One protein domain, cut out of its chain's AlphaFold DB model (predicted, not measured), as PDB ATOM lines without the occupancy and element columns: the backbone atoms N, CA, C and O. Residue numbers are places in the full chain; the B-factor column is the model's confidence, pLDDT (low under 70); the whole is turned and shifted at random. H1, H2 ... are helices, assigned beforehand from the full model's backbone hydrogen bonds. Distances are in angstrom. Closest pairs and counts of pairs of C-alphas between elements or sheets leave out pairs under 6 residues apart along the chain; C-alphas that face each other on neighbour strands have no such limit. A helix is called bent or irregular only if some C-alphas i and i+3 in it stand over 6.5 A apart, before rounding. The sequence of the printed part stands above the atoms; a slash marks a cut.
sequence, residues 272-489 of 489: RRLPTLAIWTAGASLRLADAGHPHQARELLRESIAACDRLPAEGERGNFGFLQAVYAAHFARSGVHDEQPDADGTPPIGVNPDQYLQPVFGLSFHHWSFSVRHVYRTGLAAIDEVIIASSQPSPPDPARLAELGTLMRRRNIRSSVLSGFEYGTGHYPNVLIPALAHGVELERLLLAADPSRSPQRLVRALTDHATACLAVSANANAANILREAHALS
ATOM      1  N   ARG A 272      13.560 -52.449   1.333       76.44
ATOM      2  CA  ARG A 272      12.447 -53.281   0.873       76.44
ATOM      3  C   ARG A 272      11.275 -53.321   1.851       76.44
ATOM      4  O   ARG A 272      10.148 -53.547   1.418       76.44
ATOM      5  N   ARG A 273      11.524 -53.169   3.155       79.88
ATOM      6  CA  ARG A 273      10.535 -53.514   4.193       79.88
ATOM      7  C   ARG A 273       9.911 -52.336   4.928       79.88
ATOM      8  O   ARG A 273       8.843 -52.509   5.508       79.88
ATOM      9  N   LEU A 274      10.501 -51.145   4.848       86.25
ATOM     10  CA  LEU A 274       9.912 -49.931   5.420       86.25
ATOM     11  C   LEU A 274       8.461 -49.672   4.970       86.25
ATOM     12  O   LEU A 274       7.652 -49.352   5.841       86.25
ATOM     13  N   PRO A 275       8.071 -49.863   3.687       83.31
ATOM     14  CA  PRO A 275       6.676 -49.683   3.284       83.31
ATOM     15  C   PRO A 275       5.744 -50.661   4.003       83.31
ATOM     16  O   PRO A 275       4.715 -50.262   4.537       83.31
ATOM     17  N   THR A 276       6.129 -51.939   4.078       81.31
ATOM     18  CA  THR A 276       5.357 -52.968   4.783       81.31
ATOM     19  C   THR A 276       5.244 -52.651   6.273       81.31
ATOM     20  O   THR A 276       4.139 -52.690   6.805       81.31
ATOM     21  N   LEU A 277       6.335 -52.256   6.935       87.56
ATOM     22  CA  LEU A 277       6.313 -51.878   8.351       87.56
ATOM     23  C   LEU A 277       5.382 -50.686   8.622       87.56
ATOM     24  O   LEU A 277       4.613 -50.725   9.583       87.56
ATOM     25  N   ALA A 278       5.412 -49.653   7.771       90.06
ATOM     26  CA  ALA A 278       4.544 -48.484   7.905       90.06
ATOM     27  C   ALA A 278       3.057 -48.870   7.857       90.06
ATOM     28  O   ALA A 278       2.267 -48.425   8.689       90.06
ATOM     29  N   ILE A 279       2.683 -49.744   6.923       86.31
ATOM     30  CA  ILE A 279       1.298 -50.201   6.767       86.31
ATOM     31  C   ILE A 279       0.872 -51.087   7.949       86.31
ATOM     32  O   ILE A 279      -0.219 -50.911   8.491       86.31
ATOM     33  N   TRP A 280       1.728 -52.022   8.370       88.31
ATOM     34  CA  TRP A 280       1.420 -52.950   9.462       88.31
ATOM     35  C   TRP A 280       1.183 -52.217  10.778       88.31
ATOM     36  O   TRP A 280       0.202 -52.476  11.470       88.31
ATOM     37  N   THR A 281       2.051 -51.257  11.093       93.00
ATOM     38  CA  THR A 281       1.936 -50.433  12.302       93.00
ATOM     39  C   THR A 281       0.722 -49.503  12.248       93.00
ATOM     40  O   THR A 281       0.013 -49.385  13.247       93.00
ATOM     41  N   ALA A 282       0.398 -48.925  11.085       91.06
ATOM     42  CA  ALA A 282      -0.827 -48.144  10.898       91.06
ATOM     43  C   ALA A 282      -2.092 -48.991  11.136       91.06
ATOM     44  O   ALA A 282      -2.949 -48.602  11.926       91.06
ATOM     45  N   GLY A 283      -2.192 -50.177  10.531       88.31
ATOM     46  CA  GLY A 283      -3.343 -51.066  10.726       88.31
ATOM     47  C   GLY A 283      -3.480 -51.573  12.168       88.31
ATOM     48  O   GLY A 283      -4.574 -51.555  12.731       88.31
ATOM     49  N   ALA A 284      -2.371 -51.973  12.794       90.19
ATOM     50  CA  ALA A 284      -2.355 -52.410  14.190       90.19
ATOM     51  C   ALA A 284      -2.708 -51.276  15.170       90.19
ATOM     52  O   ALA A 284      -3.306 -51.537  16.213       90.19
ATOM     53  N   SER A 285      -2.400 -50.015  14.832       92.62
ATOM     54  CA  SER A 285      -2.794 -48.866  15.655       92.62
ATOM     55  C   SER A 285      -4.312 -48.733  15.787       92.62
ATOM     56  O   SER A 285      -4.808 -48.524  16.891       92.62
ATOM     57  N   LEU A 286      -5.057 -48.943  14.695       89.12
ATOM     58  CA  LEU A 286      -6.521 -48.904  14.714       89.12
ATOM     59  C   LEU A 286      -7.086 -50.039  15.572       89.12
ATOM     60  O   LEU A 286      -7.933 -49.800  16.425       89.12
ATOM     61  N   ARG A 287      -6.549 -51.256  15.421       87.06
ATOM     62  CA  ARG A 287      -6.953 -52.414  16.233       87.06
ATOM     63  C   ARG A 287      -6.724 -52.178  17.728       87.06
ATOM     64  O   ARG A 287      -7.602 -52.463  18.533       87.06
ATOM     65  N   LEU A 288      -5.560 -51.652  18.111       91.12
ATOM     66  CA  LEU A 288      -5.268 -51.351  19.516       91.12
ATOM     67  C   LEU A 288      -6.147 -50.225  20.060       91.12
ATOM     68  O   LEU A 288      -6.534 -50.281  21.223       91.12
ATOM     69  N   ALA A 289      -6.491 -49.225  19.246       89.75
ATOM     70  CA  ALA A 289      -7.448 -48.198  19.647       89.75
ATOM     71  C   ALA A 289      -8.833 -48.811  19.929       89.75
ATOM     72  O   ALA A 289      -9.426 -48.506  20.964       89.75
ATOM     73  N   ASP A 290      -9.292 -49.721  19.067       86.62
ATOM     74  CA  ASP A 290     -10.584 -50.415  19.188       86.62
ATOM     75  C   ASP A 290     -10.634 -51.343  20.401       86.62
ATOM     76  O   ASP A 290     -11.653 -51.423  21.082       86.62
ATOM     77  N   ALA A 291      -9.507 -51.977  20.723       88.88
ATOM     78  CA  ALA A 291      -9.342 -52.793  21.920       88.88
ATOM     79  C   ALA A 291      -9.146 -51.968  23.214       88.88
ATOM     80  O   ALA A 291      -8.962 -52.541  24.282       88.88
ATOM     81  N   GLY A 292      -9.186 -50.630  23.159       91.06
ATOM     82  CA  GLY A 292      -9.075 -49.782  24.353       91.06
ATOM     83  C   GLY A 292      -7.641 -49.519  24.827       91.06
ATOM     84  O   GLY A 292      -7.436 -49.133  25.978       91.06
ATOM     85  N   HIS A 293      -6.649 -49.648  23.941       93.69
ATOM     86  CA  HIS A 293      -5.227 -49.390  24.204       93.69
ATOM     87  C   HIS A 293      -4.691 -48.149  23.451       93.69
ATOM     88  O   HIS A 293      -3.744 -48.246  22.660       93.69
ATOM     89  N   PRO A 294      -5.234 -46.937  23.701       92.75
ATOM     90  CA  PRO A 294      -4.929 -45.737  22.913       92.75
ATOM     91  C   PRO A 294      -3.458 -45.304  22.994       92.75
ATOM     92  O   PRO A 294      -2.899 -44.814  22.015       92.75
ATOM     93  N   HIS A 295      -2.793 -45.526  24.132       95.31
ATOM     94  CA  HIS A 295      -1.367 -45.222  24.264       95.31
ATOM     95  C   HIS A 295      -0.513 -46.078  23.324       95.31
ATOM     96  O   HIS A 295       0.346 -45.543  22.629       95.31
ATOM     97  N   GLN A 296      -0.771 -47.388  23.252       95.62
ATOM     98  CA  GLN A 296      -0.035 -48.279  22.352       95.62
ATOM     99  C   GLN A 296      -0.370 -47.984  20.884       95.62
ATOM    100  O   GLN A 296       0.533 -47.969  20.048       95.62
ATOM    101  N   ALA A 297      -1.632 -47.667  20.577       94.19
ATOM    102  CA  ALA A 297      -2.040 -47.221  19.246       94.19
ATOM    103  C   ALA A 297      -1.248 -45.986  18.784       94.19
ATOM    104  O   ALA A 297      -0.694 -45.968  17.683       94.19
ATOM    105  N   ARG A 298      -1.117 -44.976  19.653       96.06
ATOM    106  CA  ARG A 298      -0.362 -43.750  19.367       96.06
ATOM    107  C   ARG A 298       1.133 -44.015  19.150       96.06
ATOM    108  O   ARG A 298       1.742 -43.388  18.283       96.06
ATOM    109  N   GLU A 299       1.728 -44.957  19.882       97.50
ATOM    110  CA  GLU A 299       3.116 -45.377  19.642       97.50
ATOM    111  C   GLU A 299       3.291 -46.039  18.266       97.50
ATOM    112  O   GLU A 299       4.244 -45.717  17.553       97.50
ATOM    113  N   LEU A 300       2.348 -46.886  17.838       96.44
ATOM    114  CA  LEU A 300       2.396 -47.502  16.507       96.44
ATOM    115  C   LEU A 300       2.183 -46.493  15.371       96.44
ATOM    116  O   LEU A 300       2.853 -46.591  14.344       96.44
ATOM    117  N   LEU A 301       1.325 -45.481  15.549       95.94
ATOM    118  CA  LEU A 301       1.220 -44.380  14.580       95.94
ATOM    119  C   LEU A 301       2.549 -43.627  14.444       95.94
ATOM    120  O   LEU A 301       2.966 -43.303  13.331       95.94
ATOM    121  N   ARG A 302       3.253 -43.381  15.556       97.75
ATOM    122  CA  ARG A 302       4.578 -42.747  15.524       97.75
ATOM    123  C   ARG A 302       5.607 -43.605  14.793       97.75
ATOM    124  O   ARG A 302       6.395 -43.069  14.016       97.75
ATOM    125  N   GLU A 303       5.588 -44.915  15.015       96.88
ATOM    126  CA  GLU A 303       6.442 -45.861  14.294       96.88
ATOM    127  C   GLU A 303       6.146 -45.858  12.787       96.88
ATOM    128  O   GLU A 303       7.077 -45.798  11.983       96.88
ATOM    129  N   SER A 304       4.868 -45.829  12.402       95.19
ATOM    130  CA  SER A 304       4.445 -45.731  11.001       95.19
ATOM    131  C   SER A 304       4.980 -44.460  10.331       95.19
ATOM    132  O   SER A 304       5.589 -44.526   9.264       95.19
ATOM    133  N   ILE A 305       4.860 -43.304  10.999       97.00
ATOM    134  CA  ILE A 305       5.421 -42.024  10.527       97.00
ATOM    135  C   ILE A 305       6.942 -42.125  10.364       97.00
ATOM    136  O   ILE A 305       7.475 -41.730   9.328       97.00
ATOM    137  N   ALA A 306       7.644 -42.684  11.353       95.75
ATOM    138  CA  ALA A 306       9.096 -42.841  11.299       95.75
ATOM    139  C   ALA A 306       9.543 -43.774  10.160       95.75
ATOM    140  O   ALA A 306      10.591 -43.550   9.551       95.75
ATOM    141  N   ALA A 307       8.755 -44.806   9.846       92.69
ATOM    142  CA  ALA A 307       9.000 -45.658   8.690       92.69
ATOM    143  C   ALA A 307       8.809 -44.882   7.373       92.69
ATOM    144  O   ALA A 307       9.677 -44.957   6.502       92.69
ATOM    145  N   CYS A 308       7.744 -44.081   7.257       92.06
ATOM    146  CA  CYS A 308       7.499 -43.215   6.100       92.06
ATOM    147  C   CYS A 308       8.603 -42.167   5.894       92.06
ATOM    148  O   CYS A 308       9.026 -41.942   4.765       92.06
ATOM    149  N   ASP A 309       9.117 -41.564   6.968       93.06
ATOM    150  CA  ASP A 309      10.154 -40.522   6.904       93.06
ATOM    151  C   ASP A 309      11.514 -41.037   6.418       93.06
ATOM    152  O   ASP A 309      12.368 -40.264   5.981       93.06
ATOM    153  N   ARG A 310      11.719 -42.355   6.467       92.19
ATOM    154  CA  ARG A 310      12.909 -43.026   5.930       92.19
ATOM    155  C   ARG A 310      12.754 -43.433   4.462       92.19
ATOM    156  O   ARG A 310      13.717 -43.927   3.875       92.19
ATOM    157  N   LEU A 311      11.570 -43.261   3.876       89.00
ATOM    158  CA  LEU A 311      11.294 -43.525   2.466       89.00
ATOM    159  C   LEU A 311      11.512 -42.257   1.621       89.00
ATOM    160  O   LEU A 311      11.378 -41.141   2.125       89.00
ATOM    161  N   PRO A 312      11.824 -42.386   0.317       87.81
ATOM    162  CA  PRO A 312      11.798 -41.238  -0.586       87.81
ATOM    163  C   PRO A 312      10.383 -40.650  -0.657       87.81
ATOM    164  O   PRO A 312       9.404 -41.390  -0.555       87.81
ATOM    165  N   ALA A 313      10.272 -39.334  -0.873       84.75
ATOM    166  CA  ALA A 313       8.983 -38.632  -0.905       84.75
ATOM    167  C   ALA A 313       7.976 -39.275  -1.877       84.75
ATOM    168  O   ALA A 313       6.807 -39.452  -1.529       84.75
ATOM    169  N   GLU A 314       8.473 -39.682  -3.046       83.19
ATOM    170  CA  GLU A 314       7.789 -40.526  -4.022       83.19
ATOM    171  C   GLU A 314       8.696 -41.718  -4.360       83.19
ATOM    172  O   GLU A 314       9.886 -41.541  -4.637       83.19
ATOM    173  N   GLY A 315       8.162 -42.939  -4.300       75.75
ATOM    174  CA  GLY A 315       8.878 -44.142  -4.738       75.75
ATOM    175  C   GLY A 315       8.678 -44.444  -6.226       75.75
ATOM    176  O   GLY A 315       7.782 -43.901  -6.874       75.75
ATOM    177  N   GLU A 316       9.475 -45.363  -6.778       66.69
ATOM    178  CA  GLU A 316       9.206 -45.904  -8.115       66.69
ATOM    179  C   GLU A 316       7.826 -46.585  -8.135       66.69
ATOM    180  O   GLU A 316       7.464 -47.315  -7.205       66.69
ATOM    181  N   ARG A 317       7.043 -46.358  -9.201       56.72
ATOM    182  CA  ARG A 317       5.764 -47.049  -9.442       56.72
ATOM    183  C   ARG A 317       6.039 -48.513  -9.807       56.72
ATOM    184  O   ARG A 317       5.960 -48.899 -10.972       56.72
ATOM    185  N   GLY A 318       6.441 -49.308  -8.821       51.56
ATOM    186  CA  GLY A 318       6.678 -50.739  -8.963       51.56
ATOM    187  C   GLY A 318       5.381 -51.506  -9.221       51.56
ATOM    188  O   GLY A 318       4.286 -51.042  -8.921       51.56
ATOM    189  N   ASN A 319       5.491 -52.703  -9.793       47.25
ATOM    190  CA  ASN A 319       4.337 -53.567 -10.023       47.25
ATOM    191  C   ASN A 319       3.816 -54.098  -8.671       47.25
ATOM    192  O   ASN A 319       4.427 -54.976  -8.062       47.25
ATOM    193  N   PHE A 320       2.705 -53.540  -8.183       50.28
ATOM    194  CA  PHE A 320       2.175 -53.718  -6.821       50.28
ATOM    195  C   PHE A 320       1.547 -55.094  -6.526       50.28
ATOM    196  O   PHE A 320       0.896 -55.254  -5.497       50.28
ATOM    197  N   GLY A 321       1.729 -56.099  -7.387       49.62
ATOM    198  CA  GLY A 321       1.028 -57.388  -7.286       49.62
ATOM    199  C   GLY A 321       1.209 -58.115  -5.945       49.62
ATOM    200  O   GLY A 321       0.264 -58.724  -5.460       49.62
ATOM    201  N   PHE A 322       2.379 -58.003  -5.302       47.69
ATOM    202  CA  PHE A 322       2.613 -58.580  -3.967       47.69
ATOM    203  C   PHE A 322       2.063 -57.705  -2.828       47.69
ATOM    204  O   PHE A 322       1.632 -58.222  -1.803       47.69
ATOM    205  N   LEU A 323       2.032 -56.381  -3.009       58.97
ATOM    206  CA  LEU A 323       1.542 -55.449  -1.993       58.97
ATOM    207  C   LEU A 323       0.008 -55.353  -1.973       58.97
ATOM    208  O   LEU A 323      -0.560 -54.993  -0.951       58.97
ATOM    209  N   GLN A 324      -0.686 -55.746  -3.046       62.81
ATOM    210  CA  GLN A 324      -2.155 -55.762  -3.091       62.81
ATOM    211  C   GLN A 324      -2.791 -56.624  -2.000       62.81
ATOM    212  O   GLN A 324      -3.743 -56.178  -1.367       62.81
ATOM    213  N   ALA A 325      -2.255 -57.822  -1.747       61.66
ATOM    214  CA  ALA A 325      -2.754 -58.686  -0.679       61.66
ATOM    215  C   ALA A 325      -2.573 -58.034   0.700       61.66
ATOM    216  O   ALA A 325      -3.453 -58.157   1.551       61.66
ATOM    217  N   VAL A 326      -1.471 -57.292   0.868       65.44
ATOM    218  CA  VAL A 326      -1.132 -56.541   2.082       65.44
ATOM    219  C   VAL A 326      -2.102 -55.392   2.295       65.44
ATOM    220  O   VAL A 326      -2.703 -55.285   3.358       65.44
ATOM    221  N   TYR A 327      -2.326 -54.577   1.266       70.38
ATOM    222  CA  TYR A 327      -3.295 -53.488   1.320       70.38
ATOM    223  C   TYR A 327      -4.697 -54.005   1.594       70.38
ATOM    224  O   TYR A 327      -5.354 -53.514   2.505       70.38
ATOM    225  N   ALA A 328      -5.135 -55.030   0.863       68.12
ATOM    226  CA  ALA A 328      -6.460 -55.597   1.046       68.12
ATOM    227  C   ALA A 328      -6.658 -56.146   2.463       68.12
ATOM    228  O   ALA A 328      -7.704 -55.891   3.048       68.12
ATOM    229  N   ALA A 329      -5.661 -56.830   3.036       69.06
ATOM    230  CA  ALA A 329      -5.727 -57.296   4.418       69.06
ATOM    231  C   ALA A 329      -5.840 -56.118   5.399       69.06
ATOM    232  O   ALA A 329      -6.717 -56.111   6.255       69.06
ATOM    233  N   HIS A 330      -5.027 -55.068   5.257       72.88
ATOM    234  CA  HIS A 330      -5.088 -53.931   6.181       72.88
ATOM    235  C   HIS A 330      -6.357 -53.087   6.045       72.88
ATOM    236  O   HIS A 330      -6.902 -52.668   7.065       72.88
ATOM    237  N   PHE A 331      -6.885 -52.897   4.834       75.06
ATOM    238  CA  PHE A 331      -8.203 -52.286   4.665       75.06
ATOM    239  C   PHE A 331      -9.308 -53.166   5.246       75.06
ATOM    240  O   PHE A 331     -10.160 -52.663   5.973       75.06
ATOM    241  N   ALA A 332      -9.275 -54.479   4.999       69.88
ATOM    242  CA  ALA A 332     -10.241 -55.397   5.592       69.88
ATOM    243  C   ALA A 332     -10.199 -55.339   7.127       69.88
ATOM    244  O   ALA A 332     -11.252 -55.367   7.755       69.88
ATOM    245  N   ARG A 333      -9.007 -55.194   7.728       72.88
ATOM    246  CA  ARG A 333      -8.820 -55.037   9.183       72.88
ATOM    247  C   ARG A 333      -9.376 -53.713   9.696       72.88
ATOM    248  O   ARG A 333     -10.073 -53.691  10.701       72.88
ATOM    249  N   SER A 334      -9.101 -52.621   8.992       76.31
ATOM    250  CA  SER A 334      -9.571 -51.278   9.352       76.31
ATOM    251  C   SER A 334     -11.101 -51.136   9.325       76.31
ATOM    252  O   SER A 334     -11.666 -50.317  10.053       76.31
ATOM    253  N   GLY A 335     -11.778 -51.941   8.499       76.44
ATOM    254  CA  GLY A 335     -13.237 -51.957   8.403       76.44
ATOM    255  C   GLY A 335     -13.954 -52.922   9.347       76.44
ATOM    256  O   GLY A 335     -15.178 -52.887   9.364       76.44
ATOM    257  N   VAL A 336     -13.249 -53.758  10.129       78.00
ATOM    258  CA  VAL A 336     -13.882 -54.787  10.988       78.00
ATOM    259  C   VAL A 336     -14.949 -54.184  11.895       78.00
ATOM    260  O   VAL A 336     -16.044 -54.728  11.979       78.00
ATOM    261  N   HIS A 337     -14.640 -53.060  12.546       78.38
ATOM    262  CA  HIS A 337     -15.557 -52.362  13.448       78.38
ATOM    263  C   HIS A 337     -16.797 -51.829  12.719       78.38
ATOM    264  O   HIS A 337     -17.910 -51.925  13.226       78.38
ATOM    265  N   ASP A 338     -16.617 -51.260  11.527       77.69
ATOM    266  CA  ASP A 338     -17.710 -50.652  10.767       77.69
ATOM    267  C   ASP A 338     -18.607 -51.696  10.094       77.69
ATOM    268  O   ASP A 338     -19.751 -51.396   9.761       77.69
ATOM    269  N   GLU A 339     -18.109 -52.911   9.893       79.69
ATOM    270  CA  GLU A 339     -18.838 -54.037   9.303       79.69
ATOM    271  C   GLU A 339     -19.504 -54.938  10.365       79.69
ATOM    272  O   GLU A 339     -20.068 -55.979  10.027       79.69
ATOM    273  N   GLN A 340     -19.485 -54.533  11.643       78.06
ATOM    274  CA  GLN A 340     -20.299 -55.163  12.686       78.06
ATOM    275  C   GLN A 340     -21.771 -54.732  12.589       78.06
ATOM    276  O   GLN A 340     -22.049 -53.616  12.134       78.06
ATOM    277  N   PRO A 341     -22.717 -55.579  13.043       79.19
ATOM    278  CA  PRO A 341     -24.099 -55.169  13.258       79.19
ATOM    279  C   PRO A 341     -24.195 -53.935  14.159       79.19
ATOM    280  O   PRO A 341     -23.374 -53.739  15.059       79.19
ATOM    281  N   ASP A 342     -25.228 -53.128  13.935       77.62
ATOM    282  CA  ASP A 342     -25.533 -51.993  14.798       77.62
ATOM    283  C   ASP A 342     -25.924 -52.479  16.211       77.62
ATOM    284  O   ASP A 342     -26.154 -53.666  16.453       77.62
ATOM    285  N   ALA A 343     -25.998 -51.564  17.182       78.81
ATOM    286  CA  ALA A 343     -26.233 -51.912  18.590       78.81
ATOM    287  C   ALA A 343     -27.559 -52.663  18.849       78.81
ATOM    288  O   ALA A 343     -27.705 -53.323  19.876       78.81
ATOM    289  N   ASP A 344     -28.524 -52.553  17.935       82.75
ATOM    290  CA  ASP A 344     -29.806 -53.261  17.957       82.75
ATOM    291  C   ASP A 344     -29.763 -54.636  17.258       82.75
ATOM    292  O   ASP A 344     -30.771 -55.343  17.221       82.75
ATOM    293  N   GLY A 345     -28.598 -55.036  16.738       81.38
ATOM    294  CA  GLY A 345     -28.381 -56.280  16.005       81.38
ATOM    295  C   GLY A 345     -28.696 -56.187  14.512       81.38
ATOM    296  O   GLY A 345     -28.631 -57.209  13.825       81.38
ATOM    297  N   THR A 346     -29.026 -55.001  13.991       83.31
ATOM    298  CA  THR A 346     -29.293 -54.814  12.561       83.31
ATOM    299  C   THR A 346     -28.006 -55.033  11.757       83.31
ATOM    300  O   THR A 346     -26.996 -54.382  12.032       83.31
ATOM    301  N   PRO A 347     -27.993 -55.941  10.763       83.12
ATOM    302  CA  PRO A 347     -26.807 -56.169   9.950       83.12
ATOM    303  C   PRO A 347     -26.493 -54.935   9.089       83.12
ATOM    304  O   PRO A 347     -27.412 -54.229   8.661       83.12
ATOM    305  N   PRO A 348     -25.214 -54.691   8.755       82.06
ATOM    306  CA  PRO A 348     -24.848 -53.609   7.853       82.06
ATOM    307  C   PRO A 348     -25.543 -53.724   6.493       82.06
ATOM    308  O   PRO A 348     -25.785 -54.818   5.978       82.06
ATOM    309  N   ILE A 349     -25.785 -52.579   5.851       82.25
ATOM    310  CA  ILE A 349     -26.306 -52.541   4.479       82.25
ATOM    311  C   ILE A 349     -25.407 -53.369   3.553       82.25
ATOM    312  O   ILE A 349     -24.179 -53.251   3.557       82.25
ATOM    313  N   GLY A 350     -26.036 -54.221   2.744       74.44
ATOM    314  CA  GLY A 350     -25.329 -55.111   1.830       74.44
ATOM    315  C   GLY A 350     -24.650 -56.301   2.515       74.44
ATOM    316  O   GLY A 350     -23.739 -56.868   1.914       74.44
ATOM    317  N   VAL A 351     -25.044 -56.655   3.745       76.19
ATOM    318  CA  VAL A 351     -24.739 -57.937   4.408       76.19
ATOM    319  C   VAL A 351     -26.020 -58.763   4.487       76.19
ATOM    320  O   VAL A 351     -27.066 -58.252   4.882       76.19
ATOM    321  N   ASN A 352     -25.950 -60.040   4.106       74.44
ATOM    322  CA  ASN A 352     -27.052 -60.980   4.282       74.44
ATOM    323  C   ASN A 352     -26.782 -61.861   5.519       74.44
ATOM    324  O   ASN A 352     -25.912 -62.734   5.446       74.44
ATOM    325  N   PRO A 353     -27.504 -61.663   6.640       68.94
ATOM    326  CA  PRO A 353     -27.267 -62.422   7.868       68.94
ATOM    327  C   PRO A 353     -27.641 -63.904   7.732       68.94
ATOM    328  O   PRO A 353     -27.062 -64.741   8.415       68.94
ATOM    329  N   ASP A 354     -28.555 -64.245   6.818       73.19
ATOM    330  CA  ASP A 354     -29.013 -65.623   6.601       73.19
ATOM    331  C   ASP A 354     -28.079 -66.419   5.671       73.19
ATOM    332  O   ASP A 354     -28.334 -67.583   5.348       73.19
ATOM    333  N   GLN A 355     -26.996 -65.801   5.190       74.81
ATOM    334  CA  GLN A 355     -26.041 -66.472   4.322       74.81
ATOM    335  C   GLN A 355     -25.192 -67.482   5.106       74.81
ATOM    336  O   GLN A 355     -24.647 -67.180   6.164       74.81
ATOM    337  N   TYR A 356     -25.031 -68.677   4.528       74.38
ATOM    338  CA  TYR A 356     -24.247 -69.763   5.123       74.38
ATOM    339  C   TYR A 356     -22.765 -69.408   5.335       74.38
ATOM    340  O   TYR A 356     -22.193 -69.769   6.357       74.38
ATOM    341  N   LEU A 357     -22.154 -68.706   4.374       83.12
ATOM    342  CA  LEU A 357     -20.782 -68.211   4.483       83.12
ATOM    343  C   LEU A 357     -20.772 -66.714   4.768       83.12
ATOM    344  O   LEU A 357     -21.465 -65.958   4.085       83.12
ATOM    345  N   GLN A 358     -19.928 -66.298   5.706       79.25
ATOM    346  CA  GLN A 358     -19.763 -64.900   6.090       79.25
ATOM    347  C   GLN A 358     -18.367 -64.384   5.710       79.25
ATOM    348  O   GLN A 358     -17.387 -65.134   5.799       79.25
ATOM    349  N   PRO A 359     -18.238 -63.113   5.280       79.94
ATOM    350  CA  PRO A 359     -16.935 -62.490   5.106       79.94
ATOM    351  C   PRO A 359     -16.156 -62.492   6.420       79.94
ATOM    352  O   PRO A 359     -16.626 -62.003   7.444       79.94
ATOM    353  N   VAL A 360     -14.928 -62.999   6.374       83.25
ATOM    354  CA  VAL A 360     -14.004 -62.917   7.505       83.25
ATOM    355  C   VAL A 360     -13.229 -61.611   7.371       83.25
ATOM    356  O   VAL A 360     -12.188 -61.545   6.706       83.25
ATOM    357  N   PHE A 361     -13.789 -60.542   7.937       77.81
ATOM    358  CA  PHE A 361     -13.163 -59.224   7.920       77.81
ATOM    359  C   PHE A 361     -11.805 -59.261   8.623       77.81
ATOM    360  O   PHE A 361     -11.635 -59.879   9.669       77.81
ATOM    361  N   GLY A 362     -10.820 -58.615   8.006       75.44
ATOM    362  CA  GLY A 362      -9.426 -58.652   8.433       75.44
ATOM    363  C   GLY A 362      -8.524 -59.537   7.575       75.44
ATOM    364  O   GLY A 362      -7.338 -59.234   7.441       75.44
ATOM    365  N   LEU A 363      -9.062 -60.588   6.950       76.75
ATOM    366  CA  LEU A 363      -8.279 -61.417   6.035       76.75
ATOM    367  C   LEU A 363      -8.091 -60.734   4.681       76.75
ATOM    368  O   LEU A 363      -8.901 -59.917   4.237       76.75
ATOM    369  N   SER A 364      -7.039 -61.139   3.969       72.19
ATOM    370  CA  SER A 364      -6.910 -60.792   2.559       72.19
ATOM    371  C   SER A 364      -8.071 -61.386   1.755       72.19
ATOM    372  O   SER A 364      -8.410 -62.559   1.905       72.19
ATOM    373  N   PHE A 365      -8.630 -60.616   0.819       71.81
ATOM    374  CA  PHE A 365      -9.734 -61.072  -0.040       71.81
ATOM    375  C   PHE A 365      -9.408 -62.348  -0.829       71.81
ATOM    376  O   PHE A 365     -10.305 -63.092  -1.228       71.81
ATOM    377  N   HIS A 366      -8.117 -62.606  -1.067       71.25
ATOM    378  CA  HIS A 366      -7.633 -63.809  -1.734       71.25
ATOM    379  C   HIS A 366      -7.960 -65.095  -0.964       71.25
ATOM    380  O   HIS A 366      -8.006 -66.156  -1.587       71.25
ATOM    381  N   HIS A 367      -8.218 -65.001   0.342       76.38
ATOM    382  CA  HIS A 367      -8.577 -66.131   1.201       76.38
ATOM    383  C   HIS A 367     -10.082 -66.431   1.176       76.38
ATOM    384  O   HIS A 367     -10.491 -67.522   1.561       76.38
ATOM    385  N   TRP A 368     -10.901 -65.501   0.666       83.75
ATOM    386  CA  TRP A 368     -12.350 -65.678   0.611       83.75
ATOM    387  C   TRP A 368     -12.785 -66.589  -0.540       83.75
ATOM    388  O   TRP A 368     -12.221 -66.526  -1.639       83.75
ATOM    389  N   SER A 369     -13.829 -67.378  -0.322       87.81
ATOM    390  CA  SER A 369     -14.538 -68.155  -1.335       87.81
ATOM    391  C   SER A 369     -15.186 -67.259  -2.392       87.81
ATOM    392  O   SER A 369     -15.452 -66.068  -2.188       87.81
ATOM    393  N   PHE A 370     -15.479 -67.835  -3.560       87.50
ATOM    394  CA  PHE A 370     -16.161 -67.095  -4.623       87.50
ATOM    395  C   PHE A 370     -17.575 -66.659  -4.219       87.50
ATOM    396  O   PHE A 370     -18.005 -65.593  -4.654       87.50
ATOM    397  N   SER A 371     -18.272 -67.419  -3.366       87.44
ATOM    398  CA  SER A 371     -19.590 -67.057  -2.822       87.44
ATOM    399  C   SER A 371     -19.532 -65.798  -1.967       87.44
ATOM    400  O   SER A 371     -20.285 -64.855  -2.216       87.44
ATOM    401  N   VAL A 372     -18.588 -65.736  -1.022       85.88
ATOM    402  CA  VAL A 372     -18.382 -64.555  -0.172       85.88
ATOM    403  C   VAL A 372     -18.025 -63.341  -1.029       85.88
ATOM    404  O   VAL A 372     -18.672 -62.301  -0.927       85.88
ATOM    405  N   ARG A 373     -17.073 -63.478  -1.964       84.12
ATOM    406  CA  ARG A 373     -16.713 -62.386  -2.890       84.12
ATOM    407  C   ARG A 373     -17.893 -61.927  -3.743       84.12
ATOM    408  O   ARG A 373     -18.008 -60.738  -4.029       84.12
ATOM    409  N   HIS A 374     -18.739 -62.856  -4.192       81.94
ATOM    410  CA  HIS A 374     -19.916 -62.532  -4.990       81.94
ATOM    411  C   HIS A 374     -20.888 -61.644  -4.224       81.94
ATOM    412  O   HIS A 374     -21.228 -60.570  -4.717       81.94
ATOM    413  N   VAL A 375     -21.263 -62.050  -3.011       80.38
ATOM    414  CA  VAL A 375     -22.193 -61.274  -2.184       80.38
ATOM    415  C   VAL A 375     -21.584 -59.951  -1.739       80.38
ATOM    416  O   VAL A 375     -22.235 -58.912  -1.793       80.38
ATOM    417  N   TYR A 376     -20.303 -59.950  -1.380       80.62
ATOM    418  CA  TYR A 376     -19.625 -58.723  -0.983       80.62
ATOM    419  C   TYR A 376     -19.621 -57.669  -2.102       80.62
ATOM    420  O   TYR A 376     -19.821 -56.479  -1.855       80.62
ATOM    421  N   ARG A 377     -19.467 -58.114  -3.357       80.12
ATOM    422  CA  ARG A 377     -19.557 -57.248  -4.538       80.12
ATOM    423  C   ARG A 377     -20.970 -56.721  -4.767       80.12
ATOM    424  O   ARG A 377     -21.121 -55.536  -5.047       80.12
ATOM    425  N   THR A 378     -21.998 -57.563  -4.669       80.25
ATOM    426  CA  THR A 378     -23.384 -57.107  -4.870       80.25
ATOM    427  C   THR A 378     -23.818 -56.132  -3.774       80.25
ATOM    428  O   THR A 378     -24.488 -55.145  -4.071       80.25
ATOM    429  N   GLY A 379     -23.353 -56.326  -2.536       82.56
ATOM    430  CA  GLY A 379     -23.597 -55.405  -1.425       82.56
ATOM    431  C   GLY A 379     -23.019 -53.998  -1.630       82.56
ATOM    432  O   GLY A 379     -23.572 -53.037  -1.102       82.56
ATOM    433  N   LEU A 380     -21.947 -53.841  -2.421       85.75
ATOM    434  CA  LEU A 380     -21.369 -52.525  -2.728       85.75
ATOM    435  C   LEU A 380     -22.348 -51.630  -3.506       85.75
ATOM    436  O   LEU A 380     -22.444 -50.440  -3.217       85.75
ATOM    437  N   ALA A 381     -23.104 -52.205  -4.447       83.56
ATOM    438  CA  ALA A 381     -24.090 -51.460  -5.230       83.56
ATOM    439  C   ALA A 381     -25.228 -50.916  -4.350       83.56
ATOM    440  O   ALA A 381     -25.631 -49.767  -4.509       83.56
ATOM    441  N   ALA A 382     -25.682 -51.701  -3.366       86.12
ATOM    442  CA  ALA A 382     -26.701 -51.261  -2.413       86.12
ATOM    443  C   ALA A 382     -26.227 -50.064  -1.571       86.12
ATOM    444  O   ALA A 382     -26.994 -49.140  -1.314       86.12
ATOM    445  N   ILE A 383     -24.952 -50.043  -1.167       88.56
ATOM    446  CA  ILE A 383     -24.376 -48.904  -0.437       88.56
ATOM    447  C   ILE A 383     -24.320 -47.658  -1.333       88.56
ATOM    448  O   ILE A 383     -24.678 -46.569  -0.883       88.56
ATOM    449  N   ASP A 384     -23.914 -47.812  -2.597       88.38
ATOM    450  CA  ASP A 384     -23.856 -46.707  -3.562       88.38
ATOM    451  C   ASP A 384     -25.234 -46.056  -3.775       88.38
ATOM    452  O   ASP A 384     -25.341 -44.828  -3.781       88.38
ATOM    453  N   GLU A 385     -26.297 -46.856  -3.877       87.31
ATOM    454  CA  GLU A 385     -27.673 -46.358  -4.004       87.31
ATOM    455  C   GLU A 385     -28.092 -45.491  -2.806       87.31
ATOM    456  O   GLU A 385     -28.635 -44.395  -2.991       87.31
ATOM    457  N   VAL A 386     -27.788 -45.932  -1.580       87.25
ATOM    458  CA  VAL A 386     -28.120 -45.186  -0.355       87.25
ATOM    459  C   VAL A 386     -27.304 -43.896  -0.252       87.25
ATOM    460  O   VAL A 386     -27.861 -42.849   0.087       87.25
ATOM    461  N   ILE A 387     -26.010 -43.924  -0.594       88.06
ATOM    462  CA  ILE A 387     -25.152 -42.726  -0.614       88.06
ATOM    463  C   ILE A 387     -25.710 -41.679  -1.587       88.06
ATOM    464  O   ILE A 387     -25.835 -40.503  -1.228       88.06
ATOM    465  N   ILE A 388     -26.091 -42.092  -2.800       85.94
ATOM    466  CA  ILE A 388     -26.658 -41.193  -3.815       85.94
ATOM    467  C   ILE A 388     -27.970 -40.580  -3.312       85.94
ATOM    468  O   ILE A 388     -28.142 -39.360  -3.382       85.94
ATOM    469  N   ALA A 389     -28.868 -41.395  -2.753       82.81
ATOM    470  CA  ALA A 389     -30.132 -40.915  -2.193       82.81
ATOM    471  C   ALA A 389     -29.916 -39.911  -1.042       82.81
ATOM    472  O   ALA A 389     -30.633 -38.915  -0.928       82.81
ATOM    473  N   SER A 390     -28.874 -40.135  -0.241       75.31
ATOM    474  CA  SER A 390     -28.521 -39.338   0.936       75.31
ATOM    475  C   SER A 390     -27.700 -38.082   0.625       75.31
ATOM    476  O   SER A 390     -27.386 -37.327   1.544       75.31
ATOM    477  N   SER A 391     -27.382 -37.792  -0.642       68.81
ATOM    478  CA  SER A 391     -26.526 -36.658  -1.052       68.81
ATOM    479  C   SER A 391     -27.282 -35.338  -1.324       68.81
ATOM    480  O   SER A 391     -26.717 -34.394  -1.871       68.81
ATOM    481  N   GLN A 392     -28.567 -35.231  -0.962       61.88
ATOM    482  CA  GLN A 392     -29.378 -34.030  -1.231       61.88
ATOM    483  C   GLN A 392     -28.933 -32.776  -0.444       61.88
ATOM    484  O   GLN A 392     -28.578 -32.900   0.732       61.88
ATOM    485  N   PRO A 393     -29.025 -31.563  -1.030       54.94
ATOM    486  CA  PRO A 393     -28.590 -30.323  -0.391       54.94
ATOM    487  C   PRO A 393     -29.504 -29.968   0.789       54.94
ATOM    488  O   PRO A 393     -30.656 -29.570   0.634       54.94
ATOM    489  N   SER A 394     -28.996 -30.132   2.001       59.28
ATOM    490  CA  SER A 394     -29.630 -29.701   3.250       59.28
ATOM    491  C   SER A 394     -28.526 -29.196   4.185       59.28
ATOM    492  O   SER A 394     -27.364 -29.550   3.968       59.28
ATOM    493  N   PRO A 395     -28.832 -28.348   5.185       64.50
ATOM    494  CA  PRO A 395     -27.824 -27.904   6.146       64.50
ATOM    495  C   PRO A 395     -27.125 -29.104   6.817       64.50
ATOM    496  O   PRO A 395     -27.734 -30.172   6.923       64.50
ATOM    497  N   PRO A 396     -25.861 -28.943   7.250       67.88
ATOM    498  CA  PRO A 396     -25.061 -30.023   7.816       67.88
ATOM    499  C   PRO A 396     -25.648 -30.463   9.160       67.88
ATOM    500  O   PRO A 396     -25.360 -29.881  10.201       67.88
ATOM    501  N   ASP A 397     -26.503 -31.479   9.123       85.62
ATOM    502  CA  ASP A 397     -26.959 -32.200  10.305       85.62
ATOM    503  C   ASP A 397     -25.863 -33.197  10.734       85.62
ATOM    504  O   ASP A 397     -25.507 -34.077   9.937       85.62
ATOM    505  N   PRO A 398     -25.315 -33.096  11.964       87.62
ATOM    506  CA  PRO A 398     -24.314 -34.031  12.472       87.62
ATOM    507  C   PRO A 398     -24.744 -35.502  12.400       87.62
ATOM    508  O   PRO A 398     -23.904 -36.366  12.152       87.62
ATOM    509  N   ALA A 399     -26.029 -35.814  12.593       87.12
ATOM    510  CA  ALA A 399     -26.506 -37.196  12.531       87.12
ATOM    511  C   ALA A 399     -26.369 -37.765  11.112       87.12
ATOM    512  O   ALA A 399     -25.789 -38.834  10.914       87.12
ATOM    513  N   ARG A 400     -26.805 -36.992  10.115       85.38
ATOM    514  CA  ARG A 400     -26.688 -37.351   8.699       85.38
ATOM    515  C   ARG A 400     -25.238 -37.417   8.222       85.38
ATOM    516  O   ARG A 400     -24.892 -38.299   7.442       85.38
ATOM    517  N   LEU A 401     -24.378 -36.505   8.682       88.00
ATOM    518  CA  LEU A 401     -22.942 -36.555   8.378       88.00
ATOM    519  C   LEU A 401     -22.288 -37.822   8.945       88.00
ATOM    520  O   LEU A 401     -21.473 -38.440   8.263       88.00
ATOM    521  N   ALA A 402     -22.668 -38.240  10.157       88.12
ATOM    522  CA  ALA A 402     -22.182 -39.482  10.751       88.12
ATOM    523  C   ALA A 402     -22.649 -40.722   9.972       88.12
ATOM    524  O   ALA A 402     -21.843 -41.620   9.718       88.12
ATOM    525  N   GLU A 403     -23.914 -40.757   9.547       87.00
ATOM    526  CA  GLU A 403     -24.452 -41.832   8.705       87.00
ATOM    527  C   GLU A 403     -23.711 -41.916   7.362       87.00
ATOM    528  O   GLU A 403     -23.175 -42.968   7.004       87.00
ATOM    529  N   LEU A 404     -23.593 -40.789   6.650       88.31
ATOM    530  CA  LEU A 404     -22.902 -40.727   5.363       88.31
ATOM    531  C   LEU A 404     -21.421 -41.105   5.490       88.31
ATOM    532  O   LEU A 404     -20.906 -41.841   4.649       88.31
ATOM    533  N   GLY A 405     -20.747 -40.652   6.551       88.75
ATOM    534  CA  GLY A 405     -19.365 -41.028   6.847       88.75
ATOM    535  C   GLY A 405     -19.201 -42.538   7.051       88.75
ATOM    536  O   GLY A 405     -18.293 -43.141   6.478       88.75
ATOM    537  N   THR A 406     -20.131 -43.179   7.771       87.81
ATOM    538  CA  THR A 406     -20.124 -44.638   7.974       87.81
ATOM    539  C   THR A 406     -20.348 -45.379   6.654       87.81
ATOM    540  O   THR A 406     -19.599 -46.304   6.333       87.81
ATOM    541  N   LEU A 407     -21.322 -44.952   5.844       88.44
ATOM    542  CA  LEU A 407     -21.593 -45.554   4.533       88.44
ATOM    543  C   LEU A 407     -20.411 -45.406   3.575       88.44
ATOM    544  O   LEU A 407     -20.007 -46.377   2.935       88.44
ATOM    545  N   MET A 408     -19.820 -44.213   3.493       88.69
ATOM    546  CA  MET A 408     -18.661 -43.976   2.638       88.69
ATOM    547  C   MET A 408     -17.441 -44.768   3.085       88.69
ATOM    548  O   MET A 408     -16.717 -45.295   2.243       88.69
ATOM    549  N   ARG A 409     -17.220 -44.898   4.393       88.12
ATOM    550  CA  ARG A 409     -16.148 -45.733   4.926       88.12
ATOM    551  C   ARG A 409     -16.352 -47.200   4.546       88.12
ATOM    552  O   ARG A 409     -15.452 -47.770   3.932       88.12
ATOM    553  N   ARG A 410     -17.543 -47.774   4.778       88.00
ATOM    554  CA  ARG A 410     -17.901 -49.143   4.342       88.00
ATOM    555  C   ARG A 410     -17.670 -49.330   2.842       88.00
ATOM    556  O   ARG A 410     -16.961 -50.245   2.426       88.00
ATOM    557  N   ARG A 411     -18.185 -48.414   2.017       88.75
ATOM    558  CA  ARG A 411     -17.989 -48.408   0.559       88.75
ATOM    559  C   ARG A 411     -16.507 -48.418   0.176       88.75
ATOM    560  O   ARG A 411     -16.096 -49.204  -0.676       88.75
ATOM    561  N   ASN A 412     -15.706 -47.548   0.788       87.00
ATOM    562  CA  ASN A 412     -14.283 -47.409   0.486       87.00
ATOM    563  C   ASN A 412     -13.500 -48.665   0.879       87.00
ATOM    564  O   ASN A 412     -12.706 -49.155   0.075       87.00
ATOM    565  N   ILE A 413     -13.773 -49.236   2.058       83.25
ATOM    566  CA  ILE A 413     -13.169 -50.500   2.492       83.25
ATOM    567  C   ILE A 413     -13.559 -51.624   1.529       83.25
ATOM    568  O   ILE A 413     -12.679 -52.273   0.961       83.25
ATOM    569  N   ARG A 414     -14.850 -51.796   1.232       83.44
ATOM    570  CA  ARG A 414     -15.340 -52.789   0.262       83.44
ATOM    571  C   ARG A 414     -14.678 -52.648  -1.111       83.44
ATOM    572  O   ARG A 414     -14.184 -53.628  -1.668       83.44
ATOM    573  N   SER A 415     -14.597 -51.423  -1.631       82.81
ATOM    574  CA  SER A 415     -13.963 -51.125  -2.920       82.81
ATOM    575  C   SER A 415     -12.457 -51.409  -2.918       82.81
ATOM    576  O   SER A 415     -11.926 -51.930  -3.901       82.81
ATOM    577  N   SER A 416     -11.759 -51.113  -1.819       79.19
ATOM    578  CA  SER A 416     -10.319 -51.366  -1.692       79.19
ATOM    579  C   SER A 416      -9.987 -52.862  -1.730       79.19
ATOM    580  O   SER A 416      -9.066 -53.270  -2.439       79.19
ATOM    581  N   VAL A 417     -10.800 -53.685  -1.064       73.81
ATOM    582  CA  VAL A 417     -10.660 -55.145  -0.996       73.81
ATOM    583  C   VAL A 417     -10.876 -55.786  -2.378       73.81
ATOM    584  O   VAL A 417     -10.174 -56.727  -2.733       73.81
ATOM    585  N   LEU A 418     -11.778 -55.240  -3.207       73.62
ATOM    586  CA  LEU A 418     -12.099 -55.761  -4.550       73.62
ATOM    587  C   LEU A 418     -11.166 -55.254  -5.677       73.62
ATOM    588  O   LEU A 418     -11.115 -55.831  -6.767       73.62
ATOM    589  N   SER A 419     -10.408 -54.185  -5.429       65.69
ATOM    590  CA  SER A 419      -9.637 -53.431  -6.434       65.69
ATOM    591  C   SER A 419      -8.591 -54.230  -7.233       65.69
ATOM    592  O   SER A 419      -8.407 -53.981  -8.425       65.69
ATOM    593  N   GLY A 420      -7.911 -55.195  -6.602       54.88
ATOM    594  CA  GLY A 420      -6.732 -55.864  -7.172       54.88
ATOM    595  C   GLY A 420      -7.022 -56.870  -8.290       54.88
ATOM    596  O   GLY A 420      -6.149 -57.135  -9.114       54.88
ATOM    597  N   PHE A 421      -8.245 -57.405  -8.353       52.72
ATOM    598  CA  PHE A 421      -8.625 -58.445  -9.318       52.72
ATOM    599  C   PHE A 421      -9.503 -57.918 -10.460       52.72
ATOM    600  O   PHE A 421      -9.418 -58.417 -11.580       52.72
ATOM    601  N   GLU A 422     -10.324 -56.901 -10.192       56.09
ATOM    602  CA  GLU A 422     -11.389 -56.472 -11.111       56.09
ATOM    603  C   GLU A 422     -11.098 -55.138 -11.802       56.09
ATOM    604  O   GLU A 422     -11.470 -54.953 -12.959       56.09
ATOM    605  N   TYR A 423     -10.404 -54.221 -11.123       56.59
ATOM    606  CA  TYR A 423     -10.331 -52.818 -11.544       56.59
ATOM    607  C   TYR A 423      -8.946 -52.386 -12.063       56.59
ATOM    608  O   TYR A 423      -8.776 -51.272 -12.561       56.59
ATOM    609  N   GLY A 424      -7.956 -53.284 -12.017       63.19
ATOM    610  CA  GLY A 424      -6.618 -53.065 -12.570       63.19
ATOM    611  C   GLY A 424      -5.744 -52.093 -11.764       63.19
ATOM    612  O   GLY A 424      -6.120 -51.571 -10.717       63.19
ATOM    613  N   THR A 425      -4.532 -51.831 -12.260       63.59
ATOM    614  CA  THR A 425      -3.496 -51.046 -11.555       63.59
ATOM    615  C   THR A 425      -3.839 -49.562 -11.364       63.59
ATOM    616  O   THR A 425      -3.202 -48.889 -10.559       63.59
ATOM    617  N   GLY A 426      -4.844 -49.045 -12.077       70.56
ATOM    618  CA  GLY A 426      -5.289 -47.650 -11.991       70.56
ATOM    619  C   GLY A 426      -6.333 -47.365 -10.905       70.56
ATOM    620  O   GLY A 426      -6.608 -46.196 -10.650       70.56
ATOM    621  N   HIS A 427      -6.911 -48.387 -10.262       76.50
ATOM    622  CA  HIS A 427      -8.018 -48.193  -9.312       76.50
ATOM    623  C   HIS A 427      -7.611 -47.406  -8.067       76.50
ATOM    624  O   HIS A 427      -8.288 -46.457  -7.679       76.50
ATOM    625  N   TYR A 428      -6.474 -47.756  -7.464       77.12
ATOM    626  CA  TYR A 428      -5.962 -47.072  -6.275       77.12
ATOM    627  C   TYR A 428      -5.762 -45.562  -6.487       77.12
ATOM    628  O   TYR A 428      -6.401 -44.782  -5.778       77.12
ATOM    629  N   PRO A 429      -4.941 -45.114  -7.460       81.50
ATOM    630  CA  PRO A 429      -4.681 -43.689  -7.641       81.50
ATOM    631  C   PRO A 429      -5.887 -42.902  -8.165       81.50
ATOM    632  O   PRO A 429      -6.052 -41.747  -7.787       81.50
ATOM    633  N   ASN A 430      -6.723 -43.498  -9.023       82.56
ATOM    634  CA  ASN A 430      -7.751 -42.741  -9.747       82.56
ATOM    635  C   ASN A 430      -9.145 -42.814  -9.112       82.56
ATOM    636  O   ASN A 430      -9.975 -41.956  -9.397       82.56
ATOM    637  N   VAL A 431      -9.421 -43.834  -8.295       85.00
ATOM    638  CA  VAL A 431     -10.752 -44.070  -7.714       85.00
ATOM    639  C   VAL A 431     -10.680 -44.077  -6.195       85.00
ATOM    640  O   VAL A 431     -11.383 -43.306  -5.545       85.00
ATOM    641  N   LEU A 432      -9.820 -44.921  -5.620       86.12
ATOM    642  CA  LEU A 432      -9.828 -45.153  -4.177       86.12
ATOM    643  C   LEU A 432      -9.265 -43.970  -3.381       86.12
ATOM    644  O   LEU A 432      -9.903 -43.541  -2.426       86.12
ATOM    645  N   ILE A 433      -8.104 -43.425  -3.765       89.56
ATOM    646  CA  ILE A 433      -7.495 -42.287  -3.054       89.56
ATOM    647  C   ILE A 433      -8.431 -41.065  -3.035       89.56
ATOM    648  O   ILE A 433      -8.681 -40.552  -1.944       89.56
ATOM    649  N   PRO A 434      -9.028 -40.627  -4.166       92.75
ATOM    650  CA  PRO A 434     -10.019 -39.549  -4.143       92.75
ATOM    651  C   PRO A 434     -11.232 -39.847  -3.249       92.75
ATOM    652  O   PRO A 434     -11.681 -38.972  -2.512       92.75
ATOM    653  N   ALA A 435     -11.747 -41.081  -3.268       91.06
ATOM    654  CA  ALA A 435     -12.896 -41.465  -2.448       91.06
ATOM    655  C   ALA A 435     -12.570 -41.491  -0.941       91.06
ATOM    656  O   ALA A 435     -13.397 -41.086  -0.120       91.06
ATOM    657  N   LEU A 436     -11.360 -41.923  -0.570       92.31
ATOM    658  CA  LEU A 436     -10.861 -41.875   0.807       92.31
ATOM    659  C   LEU A 436     -10.643 -40.433   1.274       92.31
ATOM    660  O   LEU A 436     -11.053 -40.090   2.380       92.31
ATOM    661  N   ALA A 437     -10.074 -39.574   0.424       94.75
ATOM    662  CA  ALA A 437      -9.920 -38.151   0.714       94.75
ATOM    663  C   ALA A 437     -11.276 -37.472   0.966       94.75
ATOM    664  O   ALA A 437     -11.420 -36.739   1.943       94.75
ATOM    665  N   HIS A 438     -12.292 -37.781   0.152       92.38
ATOM    666  CA  HIS A 438     -13.649 -37.279   0.370       92.38
ATOM    667  C   HIS A 438     -14.248 -37.773   1.702       92.38
ATOM    668  O   HIS A 438     -14.895 -37.011   2.418       92.38
ATOM    669  N   GLY A 439     -13.981 -39.026   2.090       92.12
ATOM    670  CA  GLY A 439     -14.373 -39.547   3.405       92.12
ATOM    671  C   GLY A 439     -13.738 -38.772   4.564       92.12
ATOM    672  O   GLY A 439     -14.421 -38.444   5.530       92.12
ATOM    673  N   VAL A 440     -12.459 -38.401   4.444       95.56
ATOM    674  CA  VAL A 440     -11.776 -37.548   5.433       95.56
ATOM    675  C   VAL A 440     -12.448 -36.174   5.540       95.56
ATOM    676  O   VAL A 440     -12.635 -35.670   6.645       95.56
ATOM    677  N   GLU A 441     -12.830 -35.556   4.420       94.56
ATOM    678  CA  GLU A 441     -13.529 -34.263   4.423       94.56
ATOM    679  C   GLU A 441     -14.873 -34.330   5.155       94.56
ATOM    680  O   GLU A 441     -15.183 -33.432   5.939       94.56
ATOM    681  N   LEU A 442     -15.644 -35.402   4.959       91.94
ATOM    682  CA  LEU A 442     -16.901 -35.600   5.679       91.94
ATOM    683  C   LEU A 442     -16.700 -35.747   7.187       91.94
ATOM    684  O   LEU A 442     -17.417 -35.113   7.957       91.94
ATOM    685  N   GLU A 443     -15.712 -36.530   7.620       94.44
ATOM    686  CA  GLU A 443     -15.422 -36.686   9.049       94.44
ATOM    687  C   GLU A 443     -14.909 -35.373   9.673       94.44
ATOM    688  O   GLU A 443     -15.225 -35.067  10.824       94.44
ATOM    689  N   ARG A 444     -14.196 -34.532   8.906       95.38
ATOM    690  CA  ARG A 444     -13.843 -33.166   9.338       95.38
ATOM    691  C   ARG A 444     -15.076 -32.276   9.489       95.38
ATOM    692  O   ARG A 444     -15.176 -31.553  10.479       95.38
ATOM    693  N   LEU A 445     -16.006 -32.321   8.534       93.00
ATOM    694  CA  LEU A 445     -17.265 -31.573   8.612       93.00
ATOM    695  C   LEU A 445     -18.103 -32.017   9.814       93.00
ATOM    696  O   LEU A 445     -18.649 -31.165  10.511       93.00
ATOM    697  N   LEU A 446     -18.162 -33.323  10.089       92.50
ATOM    698  CA  LEU A 446     -18.840 -33.867  11.263       92.50
ATOM    699  C   LEU A 446     -18.232 -33.329  12.562       92.50
ATOM    700  O   LEU A 446     -18.962 -32.825  13.412       92.50
ATOM    701  N   LEU A 447     -16.906 -33.396  12.703       93.88
ATOM    702  CA  LEU A 447     -16.214 -32.905  13.896       93.88
ATOM    703  C   LEU A 447     -16.373 -31.385  14.072       93.88
ATOM    704  O   LEU A 447     -16.485 -30.904  15.195       93.88
ATOM    705  N   ALA A 448     -16.419 -30.622  12.977       92.88
ATOM    706  CA  ALA A 448     -16.682 -29.186  13.024       92.88
ATOM    707  C   ALA A 448     -18.134 -28.863  13.421       92.88
ATOM    708  O   ALA A 448     -18.370 -27.882  14.127       92.88
ATOM    709  N   ALA A 449     -19.098 -29.671  12.970       91.19
ATOM    710  CA  ALA A 449     -20.513 -29.507  13.288       91.19
ATOM    711  C   ALA A 449     -20.851 -29.935  14.729       91.19
ATOM    712  O   ALA A 449     -21.771 -29.380  15.328       91.19
ATOM    713  N   ASP A 450     -20.100 -30.883  15.296       91.31
ATOM    714  CA  ASP A 450     -20.233 -31.337  16.683       91.31
ATOM    715  C   ASP A 450     -18.854 -31.598  17.330       91.31
ATOM    716  O   ASP A 450     -18.401 -32.747  17.408       91.31
ATOM    717  N   PRO A 451     -18.183 -30.544  17.840       90.62
ATOM    718  CA  PRO A 451     -16.849 -30.653  18.440       90.62
ATOM    719  C   PRO A 451     -16.790 -31.480  19.730       90.62
ATOM    720  O   PRO A 451     -15.700 -31.734  20.237       90.62
ATOM    721  N   SER A 452     -17.940 -31.867  20.295       91.81
ATOM    722  CA  SER A 452     -17.999 -32.717  21.489       91.81
ATOM    723  C   SER A 452     -17.732 -34.196  21.182       91.81
ATOM    724  O   SER A 452     -17.452 -34.978  22.093       91.81
ATOM    725  N   ARG A 453     -17.799 -34.588  19.901       89.00
ATOM    726  CA  ARG A 453     -17.553 -35.959  19.449       89.00
ATOM    727  C   ARG A 453     -16.079 -36.329  19.498       89.00
ATOM    728  O   ARG A 453     -15.186 -35.509  19.314       89.00
ATOM    729  N   SER A 454     -15.837 -37.625  19.677       90.44
ATOM    730  CA  SER A 454     -14.494 -38.190  19.594       90.44
ATOM    731  C   SER A 454     -13.910 -38.041  18.180       90.44
ATOM    732  O   SER A 454     -14.596 -38.377  17.209       90.44
ATOM    733  N   PRO A 455     -12.631 -37.636  18.037       93.56
ATOM    734  CA  PRO A 455     -11.964 -37.552  16.738       93.56
ATOM    735  C   PRO A 455     -11.600 -38.928  16.153       93.56
ATOM    736  O   PRO A 455     -11.075 -38.995  15.045       93.56
ATOM    737  N   GLN A 456     -11.886 -40.033  16.854       90.81
ATOM    738  CA  GLN A 456     -11.559 -41.410  16.446       90.81
ATOM    739  C   GLN A 456     -12.003 -41.751  15.014       90.81
ATOM    740  O   GLN A 456     -11.248 -42.364  14.263       90.81
ATOM    741  N   ARG A 457     -13.195 -41.309  14.589       90.94
ATOM    742  CA  ARG A 457     -13.671 -41.542  13.212       90.94
ATOM    743  C   ARG A 457     -12.774 -40.867  12.170       90.94
ATOM    744  O   ARG A 457     -12.422 -41.481  11.164       90.94
ATOM    745  N   LEU A 458     -12.345 -39.637  12.452       94.56
ATOM    746  CA  LEU A 458     -11.415 -38.896  11.604       94.56
ATOM    747  C   LEU A 458     -10.022 -39.544  11.605       94.56
ATOM    748  O   LEU A 458      -9.434 -39.702  10.539       94.56
ATOM    749  N   VAL A 459      -9.521 -39.991  12.763       93.88
ATOM    750  CA  VAL A 459      -8.247 -40.734  12.873       93.88
ATOM    751  C   VAL A 459      -8.258 -41.981  11.987       93.88
ATOM    752  O   VAL A 459      -7.310 -42.213  11.231       93.88
ATOM    753  N   ARG A 460      -9.346 -42.757  12.014       91.19
ATOM    754  CA  ARG A 460      -9.510 -43.936  11.155       91.19
ATOM    755  C   ARG A 460      -9.529 -43.576   9.668       91.19
ATOM    756  O   ARG A 460      -8.803 -44.185   8.884       91.19
ATOM    757  N   ALA A 461     -10.303 -42.561   9.275       92.56
ATOM    758  CA  ALA A 461     -10.383 -42.119   7.879       92.56
ATOM    759  C   ALA A 461      -9.025 -41.624   7.346       92.56
ATOM    760  O   ALA A 461      -8.637 -41.953   6.223       92.56
ATOM    761  N   LEU A 462      -8.272 -40.881   8.164       95.06
ATOM    762  CA  LEU A 462      -6.913 -40.441   7.843       95.06
ATOM    763  C   LEU A 462      -5.963 -41.637   7.686       95.06
ATOM    764  O   LEU A 462      -5.203 -41.695   6.724       95.06
ATOM    765  N   THR A 463      -6.031 -42.617   8.586       93.00
ATOM    766  CA  THR A 463      -5.153 -43.799   8.549       93.00
ATOM    767  C   THR A 463      -5.390 -44.656   7.300       93.00
ATOM    768  O   THR A 463      -4.431 -45.098   6.660       93.00
ATOM    769  N   ASP A 464      -6.645 -44.819   6.874       90.25
ATOM    770  CA  ASP A 464      -6.982 -45.501   5.616       90.25
ATOM    771  C   ASP A 464      -6.470 -44.749   4.392       90.25
ATOM    772  O   ASP A 464      -5.887 -45.342   3.480       90.25
ATOM    773  N   HIS A 465      -6.652 -43.428   4.381       92.69
ATOM    774  CA  HIS A 465      -6.169 -42.581   3.299       92.69
ATOM    775  C   HIS A 465      -4.638 -42.641   3.192       92.69
ATOM    776  O   HIS A 465      -4.105 -42.852   2.101       92.69
ATOM    777  N   ALA A 466      -3.925 -42.555   4.317       92.31
ATOM    778  CA  ALA A 466      -2.475 -42.710   4.346       92.31
ATOM    779  C   ALA A 466      -2.027 -44.088   3.842       92.31
ATOM    780  O   ALA A 466      -1.075 -44.176   3.066       92.31
ATOM    781  N   THR A 467      -2.740 -45.151   4.221       87.88
ATOM    782  CA  THR A 467      -2.468 -46.517   3.748       87.88
ATOM    783  C   THR A 467      -2.624 -46.626   2.229       87.88
ATOM    784  O   THR A 467      -1.773 -47.216   1.563       87.88
ATOM    785  N   ALA A 468      -3.645 -45.991   1.642       87.12
ATOM    786  CA  ALA A 468      -3.798 -45.924   0.187       87.12
ATOM    787  C   ALA A 468      -2.687 -45.104  -0.490       87.12
ATOM    788  O   ALA A 468      -2.234 -45.465  -1.576       87.12
ATOM    789  N   CYS A 469      -2.214 -44.022   0.136       88.81
ATOM    790  CA  CYS A 469      -1.072 -43.259  -0.371       88.81
ATOM    791  C   CYS A 469       0.221 -44.087  -0.356       88.81
ATOM    792  O   CYS A 469       0.951 -44.084  -1.350       88.81
ATOM    793  N   LEU A 470       0.479 -44.850   0.713       85.31
ATOM    794  CA  LEU A 470       1.586 -45.818   0.757       85.31
ATOM    795  C   LEU A 470       1.451 -46.860  -0.355       85.31
ATOM    796  O   LEU A 470       2.452 -47.237  -0.964       85.31
ATOM    797  N   ALA A 471       0.216 -47.243  -0.696       80.50
ATOM    798  CA  ALA A 471      -0.055 -48.190  -1.770       80.50
ATOM    799  C   ALA A 471       0.399 -47.760  -3.158       80.50
ATOM    800  O   ALA A 471       0.667 -48.613  -4.002       80.50
ATOM    801  N   VAL A 472       0.534 -46.457  -3.377       82.06
ATOM    802  CA  VAL A 472       1.021 -45.877  -4.632       82.06
ATOM    803  C   VAL A 472       2.389 -45.213  -4.465       82.06
ATOM    804  O   VAL A 472       2.792 -44.419  -5.316       82.06
ATOM    805  N   SER A 473       3.102 -45.533  -3.380       84.88
ATOM    806  CA  SER A 473       4.408 -44.966  -3.027       84.88
ATOM    807  C   SER A 473       4.413 -43.438  -2.853       84.88
ATOM    808  O   SER A 473       5.454 -42.803  -3.022       84.88
ATOM    809  N   ALA A 474       3.272 -42.831  -2.505       89.19
ATOM    810  CA  ALA A 474       3.150 -41.410  -2.167       89.19
ATOM    811  C   ALA A 474       3.495 -41.183  -0.681       89.19
ATOM    812  O   ALA A 474       2.657 -40.765   0.124       89.19
ATOM    813  N   ASN A 475       4.737 -41.506  -0.310       90.44
ATOM    814  CA  ASN A 475       5.168 -41.653   1.085       90.44
ATOM    815  C   ASN A 475       5.125 -40.333   1.868       90.44
ATOM    816  O   ASN A 475       4.727 -40.330   3.030       90.44
ATOM    817  N   ALA A 476       5.470 -39.202   1.238       92.81
ATOM    818  CA  ALA A 476       5.396 -37.892   1.892       92.81
ATOM    819  C   ALA A 476       3.951 -37.500   2.243       92.81
ATOM    820  O   ALA A 476       3.691 -36.987   3.335       92.81
ATOM    821  N   ASN A 477       3.001 -37.786   1.345       94.12
ATOM    822  CA  ASN A 477       1.579 -37.555   1.603       94.12
ATOM    823  C   ASN A 477       1.089 -38.448   2.742       94.12
ATOM    824  O   ASN A 477       0.465 -37.949   3.676       94.12
ATOM    825  N   ALA A 478       1.435 -39.738   2.710       93.50
ATOM    826  CA  ALA A 478       1.095 -40.666   3.783       93.50
ATOM    827  C   ALA A 478       1.645 -40.213   5.144       93.50
ATOM    828  O   ALA A 478       0.897 -40.172   6.117       93.50
ATOM    829  N   ALA A 479       2.918 -39.803   5.212       96.19
ATOM    830  CA  ALA A 479       3.538 -39.300   6.438       96.19
ATOM    831  C   ALA A 479       2.795 -38.080   7.003       96.19
ATOM    832  O   ALA A 479       2.527 -38.013   8.200       96.19
ATOM    833  N   ASN A 480       2.428 -37.119   6.148       97.50
ATOM    834  CA  ASN A 480       1.688 -35.926   6.566       97.50
ATOM    835  C   ASN A 480       0.295 -36.267   7.110       97.50
ATOM    836  O   ASN A 480      -0.084 -35.762   8.164       97.50
ATOM    837  N   ILE A 481      -0.432 -37.157   6.430       97.69
ATOM    838  CA  ILE A 481      -1.757 -37.617   6.863       97.69
ATOM    839  C   ILE A 481      -1.658 -38.377   8.199       97.69
ATOM    840  O   ILE A 481      -2.451 -38.135   9.107       97.69
ATOM    841  N   LEU A 482      -0.656 -39.247   8.369       96.94
ATOM    842  CA  LEU A 482      -0.436 -39.975   9.625       96.94
ATOM    843  C   LEU A 482      -0.057 -39.050  10.786       96.94
ATOM    844  O   LEU A 482      -0.464 -39.300  11.916       96.94
ATOM    845  N   ARG A 483       0.688 -37.961  10.540       98.19
ATOM    846  CA  ARG A 483       0.971 -36.948  11.574       98.19
ATOM    847  C   ARG A 483      -0.295 -36.250  12.054       98.19
ATOM    848  O   ARG A 483      -0.414 -36.004  13.251       98.19
ATOM    849  N   GLU A 484      -1.225 -35.951  11.148       97.81
ATOM    850  CA  GLU A 484      -2.546 -35.422  11.510       97.81
ATOM    851  C   GLU A 484      -3.311 -36.438  12.367       97.81
ATOM    852  O   GLU A 484      -3.781 -36.088  13.448       97.81
ATOM    853  N   ALA A 485      -3.347 -37.709  11.951       96.56
ATOM    854  CA  ALA A 485      -3.979 -38.781  12.721       96.56
ATOM    855  C   ALA A 485      -3.370 -38.916  14.132       96.56
ATOM    856  O   ALA A 485      -4.102 -38.919  15.117       96.56
ATOM    857  N   HIS A 486      -2.038 -38.930  14.246       97.31
ATOM    858  CA  HIS A 486      -1.322 -38.994  15.527       97.31
ATOM    859  C   HIS A 486      -1.553 -37.754  16.413       97.31
ATOM    860  O   HIS A 486      -1.482 -37.837  17.636       97.31
ATOM    861  N   ALA A 487      -1.788 -36.576  15.828       96.62
ATOM    862  CA  ALA A 487      -2.101 -35.371  16.597       96.62
ATOM    863  C   ALA A 487      -3.508 -35.424  17.219       96.62
ATOM    864  O   ALA A 487      -3.723 -34.814  18.265       96.62
ATOM    865  N   LEU A 488      -4.430 -36.150  16.581       94.06
ATOM    866  CA  LEU A 488      -5.824 -36.315  16.994       94.06
ATOM    867  C   LEU A 488      -6.061 -37.525  17.918       94.06
ATOM    868  O   LEU A 488      -7.039 -37.514  18.663       94.06
ATOM    869  N   SER A 489      -5.204 -38.554  17.845       87.31
ATOM    870  CA  SER A 489      -5.221 -39.761  18.696       87.31
ATOM    871  C   SER A 489      -4.616 -39.511  20.070       87.31
ATOM    872  O   SER A 489      -5.205 -39.945  21.078       87.31
TER     873      SER A 489
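What this domain is: This is residues 272 to 489 of the 489 residues of the protein "Tetratricopeptide repeat-containing protein" of Amycolatopsis xylanica (UniProt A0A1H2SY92). Seven helices, H1, H2, H3, H5, H6, H7 and H8, stand as an up-and-down bundle, each running against the one before it, with H7 in the middle and H8, H1, H3, H5 and H6 round it in a ring that is open between H6 and H8. H2 packs on the far side of H1 and H8, H4 packs slantwise on H5 at the other side, and a long unnamed stretch, residues 335 to 369, loops out past H4. The printed part has 218 residues with eight named helices, H1 to H8 in chain order, and no named strand; the class is all helix. It is compact, with a radius of gyration of the C-alphas of 16.7 A, and rounded, spanning 44 by 43 by 33 A.

Where its parts are: H1, residues 272 to 290, is 29.6 A long and begins at C-alpha 272, (12.447, -53.281, 0.873). H2 is residues 294 to 309 and H3 residues 323 to 334. H4, residues 370 to 389, is 29.8 A long. H5, residues 398 to 422, is the longest at 35.0 A, with a kink of 31 degrees near residue 416. H6, residues 427 to 449, is 31.9 A long. H7 is residues 456 to 471, and H8, residues 475 to 488, ends at C-alpha 488, (-5.824, -36.315, 16.994). H1, H5 and H6 are irregular: C-alphas 272 and 275 are 7.2 A apart, 417 and 420 are 7.4 A apart, and 430 and 433, only just, 6.7 A.

How they stand to each other: H7 is the hub. It touches H8, a hairpin, closest at the C-alphas of Ala 466 and Ala 478, 4.2 A, with a shallow tilt of 12 degrees, opposite ways. H7 also touches H6, closest at Leu 458 and Glu 443, 5.2 A between C-alphas; H1, at Thr 467 and Ile 279, 6.1 A; and H3, at Ala 471 and Tyr 327, 6.9 A. H1 and H2 form a hairpin, their closest C-alphas, Ser 285 and Ala 297, 4.0 A apart. H2 touches H8 at C-alphas 305 and 479, 5.3 A. H5 touches H3 with residues 413 to 420 alone, closest at C-alphas 417 and 328, 4.7 A. H5 and H6 form a hairpin at a shallow tilt of 14 degrees, with closest C-alphas 398 and 446 at 5.6 A. H4 touches H5, closest at C-alphas 380 and 411, 6.3 A, at a tilt of 37 degrees, only just steep. Every O i to N i+4 pair is within hydrogen-bond range in H2, H3, H7 and H8; in H1 14 of 15 are, in H4 14 of 16, in H5 18 of 21 and in H6 17 of 19.

The domain as a whole: The C-alphas farthest apart, those of Arg 272 and Ser 394, are 48.3 A apart. The printed part has no cut and ends at the chain's last residue, 489. The links H2 to H3 and H3 to H4 are long, with 13 and 35 residues. The mean pLDDT of the printed part is 83.3; 28 residues are under 70, among them 316 to 326, 391 to 396 and 419 to 425.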